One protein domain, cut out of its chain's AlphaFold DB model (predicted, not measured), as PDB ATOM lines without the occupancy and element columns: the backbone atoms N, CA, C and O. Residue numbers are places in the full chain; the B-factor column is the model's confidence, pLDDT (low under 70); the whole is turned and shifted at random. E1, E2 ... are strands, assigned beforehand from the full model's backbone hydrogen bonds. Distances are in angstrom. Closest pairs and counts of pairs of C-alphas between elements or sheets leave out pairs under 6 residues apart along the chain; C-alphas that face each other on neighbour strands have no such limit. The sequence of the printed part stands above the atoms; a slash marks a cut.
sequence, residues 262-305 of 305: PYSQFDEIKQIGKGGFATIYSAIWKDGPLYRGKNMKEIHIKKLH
ATOM      1  N   PRO A 262      60.701  89.930 102.299       83.62
ATOM      2  CA  PRO A 262      59.521  90.009 101.450       83.62
ATOM      3  C   PRO A 262      58.578  88.833 101.700       83.62
ATOM      4  O   PRO A 262      59.019  87.698 101.842       83.62
ATOM      5  N   TYR A 263      57.267  89.076 101.677       83.75
ATOM      6  CA  TYR A 263      56.275  88.026 101.937       83.75
ATOM      7  C   TYR A 263      56.403  86.807 101.002       83.75
ATOM      8  O   TYR A 263      56.130  85.685 101.409       83.75
ATOM      9  N   SER A 264      56.875  87.013  99.767       86.44
ATOM     10  CA  SER A 264      57.132  85.956  98.778       86.44
ATOM     11  C   SER A 264      58.208  84.939  99.188       86.44
ATOM     12  O   SER A 264      58.329  83.885  98.556       86.44
ATOM     13  N   GLN A 265      58.984  85.240 100.232       87.00
ATOM     14  CA  GLN A 265      59.991  84.350 100.809       87.00
ATOM     15  C   GLN A 265      59.405  83.277 101.731       87.00
ATOM     16  O   GLN A 265      60.142  82.412 102.203       87.00
ATOM     17  N   PHE A 266      58.099  83.326 101.990       90.12
ATOM     18  CA  PHE A 266      57.423  82.390 102.873       90.12
ATOM     19  C   PHE A 266      56.531  81.431 102.083       90.12
ATOM     20  O   PHE A 266      55.639  81.865 101.354       90.12
ATOM     21  N   ASP A 267      56.756  80.133 102.273       88.69
ATOM     22  CA  ASP A 267      55.902  79.048 101.788       88.69
ATOM     23  C   ASP A 267      55.133  78.404 102.954       88.69
ATOM     24  O   ASP A 267      55.410  78.661 104.127       88.69
ATOM     25  N   GLU A 268      54.142  77.567 102.630       91.56
ATOM     26  CA  GLU A 268      53.372  76.772 103.604       91.56
ATOM     27  C   GLU A 268      52.786  77.591 104.772       91.56
ATOM     28  O   GLU A 268      52.743  77.163 105.928       91.56
ATOM     29  N   ILE A 269      52.310  78.801 104.469       90.50
ATOM     30  CA  ILE A 269      51.828  79.747 105.474       90.50
ATOM     31  C   ILE A 269      50.522  79.237 106.097       90.50
ATOM     32  O   ILE A 269      49.470  79.212 105.457       90.50
ATOM     33  N   LYS A 270      50.568  78.885 107.383       91.56
ATOM     34  CA  LYS A 270      49.441  78.345 108.149       91.56
ATOM     35  C   LYS A 270      49.150  79.203 109.369       91.56
ATOM     36  O   LYS A 270      50.021  79.423 110.203       91.56
ATOM     37  N   GLN A 271      47.907  79.649 109.532       92.25
ATOM     38  CA  GLN A 271      47.493  80.323 110.763       92.25
ATOM     39  C   GLN A 271      47.541  79.342 111.944       92.25
ATOM     40  O   GLN A 271      46.959  78.260 111.879       92.25
ATOM     41  N   ILE A 272      48.196  79.743 113.033       93.62
ATOM     42  CA  ILE A 272      48.326  78.944 114.264       93.62
ATOM     43  C   ILE A 272      47.688  79.613 115.486       93.62
ATOM     44  O   ILE A 272      47.529  78.979 116.524       93.62
ATOM     45  N   GLY A 273      47.278  80.878 115.377       90.31
ATOM     46  CA  GLY A 273      46.555  81.568 116.442       90.31
ATOM     47  C   GLY A 273      46.044  82.938 116.012       90.31
ATOM     48  O   GLY A 273      46.556  83.535 115.068       90.31
ATOM     49  N   LYS A 274      45.026  83.454 116.700       89.94
ATOM     50  CA  LYS A 274      44.495  84.807 116.489       89.94
ATOM     51  C   LYS A 274      44.134  85.413 117.840       89.94
ATOM     52  O   LYS A 274      43.372  84.816 118.590       89.94
ATOM     53  N   GLY A 275      44.712  86.569 118.150       86.56
ATOM     54  CA  GLY A 275      44.417  87.353 119.349       86.56
ATOM     55  C   GLY A 275      43.815  88.714 118.997       86.56
ATOM     56  O   GLY A 275      43.607  89.017 117.823       86.56
ATOM     57  N   GLY A 276      43.576  89.553 120.008       86.12
ATOM     58  CA  GLY A 276      42.946  90.871 119.826       86.12
ATOM     59  C   GLY A 276      43.732  91.847 118.939       86.12
ATOM     60  O   GLY A 276      43.124  92.656 118.253       86.12
ATOM     61  N   PHE A 277      45.066  91.735 118.900       83.50
ATOM     62  CA  PHE A 277      45.948  92.673 118.181       83.50
ATOM     63  C   PHE A 277      46.748  92.046 117.031       83.50
ATOM     64  O   PHE A 277      47.468  92.746 116.325       83.50
ATOM     65  N   ALA A 278      46.701  90.722 116.854       86.62
ATOM     66  CA  ALA A 278      47.544  90.044 115.873       86.62
ATOM     67  C   ALA A 278      47.001  88.674 115.476       86.62
ATOM     68  O   ALA A 278      46.348  87.988 116.267       86.62
ATOM     69  N   THR A 279      47.360  88.243 114.268       90.00
ATOM     70  CA  THR A 279      47.191  86.856 113.815       90.00
ATOM     71  C   THR A 279      48.573  86.224 113.669       90.00
ATOM     72  O   THR A 279      49.481  86.823 113.091       90.00
ATOM     73  N   ILE A 280      48.748  85.034 114.233       89.19
ATOM     74  CA  ILE A 280      50.017  84.307 114.265       89.19
ATOM     75  C   ILE A 280      49.985  83.244 113.172       89.19
ATOM     76  O   ILE A 280      49.035  82.456 113.104       89.19
ATOM     77  N   TYR A 281      51.027  83.217 112.345       90.06
ATOM     78  CA  TYR A 281      51.207  82.238 111.280       90.06
ATOM     79  C   TYR A 281      52.519  81.469 111.491       90.06
ATOM     80  O   TYR A 281      53.517  82.026 111.944       90.06
ATOM     81  N   SER A 282      52.512  80.183 111.158       87.38
ATOM     82  CA  SER A 282      53.716  79.407 110.870       87.38
ATOM     83  C   SER A 282      53.970  79.448 109.364       87.38
ATOM     84  O   SER A 282      53.005  79.511 108.602       87.38
ATOM     85  N   ALA A 283      55.227  79.446 108.937       89.62
ATOM     86  CA  ALA A 283      55.608  79.396 107.529       89.62
ATOM     87  C   ALA A 283      57.037  78.866 107.380       89.62
ATOM     88  O   ALA A 283      57.847  78.997 108.299       89.62
ATOM     89  N   ILE A 284      57.359  78.342 106.200       84.81
ATOM     90  CA  ILE A 284      58.724  77.980 105.819       84.81
ATOM     91  C   ILE A 284      59.369  79.194 105.151       84.81
ATOM     92  O   ILE A 284      58.887  79.670 104.126       84.81
ATOM     93  N   TRP A 285      60.458  79.710 105.723       85.88
ATOM     94  CA  TRP A 285      61.259  80.764 105.093       85.88
ATOM     95  C   TRP A 285      62.290  80.136 104.153       85.88
ATOM     96  O   TRP A 285      63.205  79.466 104.627       85.88
ATOM     97  N   LYS A 286      62.153  80.377 102.842       81.81
ATOM     98  CA  LYS A 286      63.014  79.822 101.777       81.81
ATOM     99  C   LYS A 286      64.505  80.006 102.040       81.81
ATOM    100  O   LYS A 286      65.257  79.038 102.005       81.81
ATOM    101  N   ASP A 287      64.906  81.243 102.319       78.75
ATOM    102  CA  ASP A 287      66.318  81.607 102.480       78.75
ATOM    103  C   ASP A 287      66.798  81.485 103.939       78.75
ATOM    104  O   ASP A 287      67.997  81.381 104.203       78.75
ATOM    105  N   GLY A 288      65.857  81.448 104.889       75.75
ATOM    106  CA  GLY A 288      66.129  81.427 106.322       75.75
ATOM    107  C   GLY A 288      66.758  82.726 106.858       75.75
ATOM    108  O   GLY A 288      67.123  83.620 106.097       75.75
ATOM    109  N   PRO A 289      66.889  82.848 108.191       73.50
ATOM    110  CA  PRO A 289      67.506  84.012 108.812       73.50
ATOM    111  C   PRO A 289      68.982  84.154 108.463       73.50
ATOM    112  O   PRO A 289      69.760  83.201 108.586       73.50
ATOM    113  N   LEU A 290      69.386  85.381 108.131       68.50
ATOM    114  CA  LEU A 290      70.791  85.742 108.063       68.50
ATOM    115  C   LEU A 290      71.396  85.760 109.475       68.50
ATOM    116  O   LEU A 290      71.004  86.532 110.353       68.50
ATOM    117  N   TYR A 291      72.421  84.939 109.674       65.62
ATOM    118  CA  TYR A 291      73.328  85.054 110.810       65.62
ATOM    119  C   TYR A 291      74.656  85.606 110.329       65.62
ATOM    120  O   TYR A 291      75.097  85.383 109.195       65.62
ATOM    121  N   ARG A 292      75.354  86.297 111.220       53.50
ATOM    122  CA  ARG A 292      76.766  86.558 110.989       53.50
ATOM    123  C   ARG A 292      77.497  85.194 111.085       53.50
ATOM    124  O   ARG A 292      77.422  84.481 112.068       53.50
ATOM    125  N   GLY A 293      78.111  84.739 109.988       50.19
ATOM    126  CA  GLY A 293      79.082  83.632 110.011       50.19
ATOM    127  C   GLY A 293      78.658  82.164 109.786       50.19
ATOM    128  O   GLY A 293      79.579  81.367 109.613       50.19
ATOM    129  N   LYS A 294      77.374  81.755 109.739       40.41
ATOM    130  CA  LYS A 294      76.926  80.431 109.203       40.41
ATOM    131  C   LYS A 294      75.392  80.270 109.171       40.41
ATOM    132  O   LYS A 294      74.689  80.944 109.905       40.41
ATOM    133  N   ASN A 295      74.896  79.342 108.344       38.06
ATOM    134  CA  ASN A 295      73.481  79.178 107.962       38.06
ATOM    135  C   ASN A 295      72.577  78.336 108.900       38.06
ATOM    136  O   ASN A 295      72.983  77.272 109.367       38.06
ATOM    137  N   MET A 296      71.308  78.788 108.943       36.56
ATOM    138  CA  MET A 296      69.994  78.109 109.085       36.56
ATOM    139  C   MET A 296      69.459  77.595 110.443       36.56
ATOM    140  O   MET A 296      70.035  76.694 111.048       36.56
ATOM    141  N   LYS A 297      68.241  78.075 110.795       43.38
ATOM    142  CA  LYS A 297      67.163  77.435 111.601       43.38
ATOM    143  C   LYS A 297      65.770  78.011 111.235       43.38
ATOM    144  O   LYS A 297      65.694  79.125 110.727       43.38
ATOM    145  N   GLU A 298      64.694  77.263 111.516       35.31
ATOM    146  CA  GLU A 298      63.275  77.668 111.366       35.31
ATOM    147  C   GLU A 298      62.888  78.900 112.214       35.31
ATOM    148  O   GLU A 298      63.427  79.104 113.304       35.31
ATOM    149  N   ILE A 299      61.899  79.685 111.753       48.53
ATOM    150  CA  ILE A 299      61.363  80.859 112.468       48.53
ATOM    151  C   ILE A 299      59.826  80.924 112.442       48.53
ATOM    152  O   ILE A 299      59.181  80.384 111.551       48.53
ATOM    153  N   HIS A 300      59.236  81.634 113.408       44.88
ATOM    154  CA  HIS A 300      57.788  81.870 113.518       44.88
ATOM    155  C   HIS A 300      57.469  83.350 113.245       44.88
ATOM    156  O   HIS A 300      58.185  84.226 113.733       44.88
ATOM    157  N   ILE A 301      56.393  83.651 112.504       49.06
ATOM    158  CA  ILE A 301      56.103  85.005 111.992       49.06
ATOM    159  C   ILE A 301      54.779  85.538 112.560       49.06
ATOM    160  O   ILE A 301      53.773  84.832 112.658       49.06
ATOM    161  N   LYS A 302      54.748  86.827 112.916       43.16
ATOM    162  CA  LYS A 302      53.566  87.503 113.473       43.16
ATOM    163  C   LYS A 302      53.078  88.607 112.534       43.16
ATOM    164  O   LYS A 302      53.848  89.500 112.199       43.16
ATOM    165  N   LYS A 303      51.793  88.583 112.158       44.47
ATOM    166  CA  LYS A 303      51.145  89.652 111.378       44.47
ATOM    167  C   LYS A 303      50.356  90.575 112.313       44.47
ATOM    168  O   LYS A 303      49.484  90.104 113.051       44.47
ATOM    169  N   LEU A 304      50.689  91.864 112.287       42.22
ATOM    170  CA  LEU A 304      49.993  92.928 113.020       42.22
ATOM    171  C   LEU A 304      48.852  93.488 112.155       42.22
ATOM    172  O   LEU A 304      48.958  93.452 110.926       42.22
ATOM    173  N   HIS A 305      47.765  93.922 112.797       42.06
ATOM    174  CA  HIS A 305      46.582  94.497 112.141       42.06
ATOM    175  C   HIS A 305      46.633  96.016 112.089       42.06
ATOM    176  O   HIS A 305      47.178  96.605 113.050       42.06
TER     177      HIS A 305
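This is residues 262 to 305 of the 305 residues of an uncharacterized protein of Rhizophagus irregularis (strain DAOM 181602 / DAOM 197198 / MUCL 43194) (UniProt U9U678). A single, strongly twisted sheet of three strands, E1, E2 and E3, makes the body, and a long loop within residues 286 to 299 reaches out past one end of it and folds back to feed E3. The far turn of this loop at Gly 293 and the tight turn between E1 and E2 at Gly 276 mark the two ends of the longest axis. The printed part has 44 residues, with no named helix and three named strands in the order E1, E2, E3 both along the chain and across the antiparallel sheet; the class is all strand. The whole is loose, with a radius of gyration of the C-alphas of 12.0 A, and its C-alphas span 38 by 19 by 16 A.

The inner strand is E2, residues 278 to 285, 19.8 A from first to last C-alpha; it bends by 55 degrees at residue 282. E1, residues 266 to 274, is the longest strand by residues and measures 18.9 A; it begins with C-alpha 266 at (57.423, 82.390, 102.873) and bends by 64 degrees at residue 269. E3, residues 300 to 304, measures 13.5 A and ends with C-alpha 304 at (49.993, 92.928, 113.020).

The three strands form a meander, each strand the antiparallel neighbour of the one before, with E1 and E3 as edge strands. The sheet's C-alphas lie up to 5.7 A off its best plane. E1 and E2 form a hairpin, with 154 degrees between their directions. The C-alphas of Gln 271 and Tyr 281 face each other at 4.2 A. Within hydrogen-bond range are N 270 and O 282, 2.8 A apart, and N 284 and O 267, 2.9 A apart. E2 and E3 form a second hairpin, at 142 degrees. The C-alphas of Ala 278 and Leu 304 face each other at 4.7 A. N 279 and O 303 are within hydrogen-bond range at 3.1 A, and so are N 303 and O 279 at 3.1 A.

The two C-alphas farthest apart are those of Gly 276 and Gly 293, at 38.1 A, and the outline is only just a rod. The link from E1 to E2 is tight, with 3 residues; the link from E2 to E3 is long, with 14 residues. The printed part has no cut and ends at residue 305, the chain's last residue. The mean pLDDT of the printed part is 72.2; residues 290 to 305 are under 70, and E3 has a mean of 45.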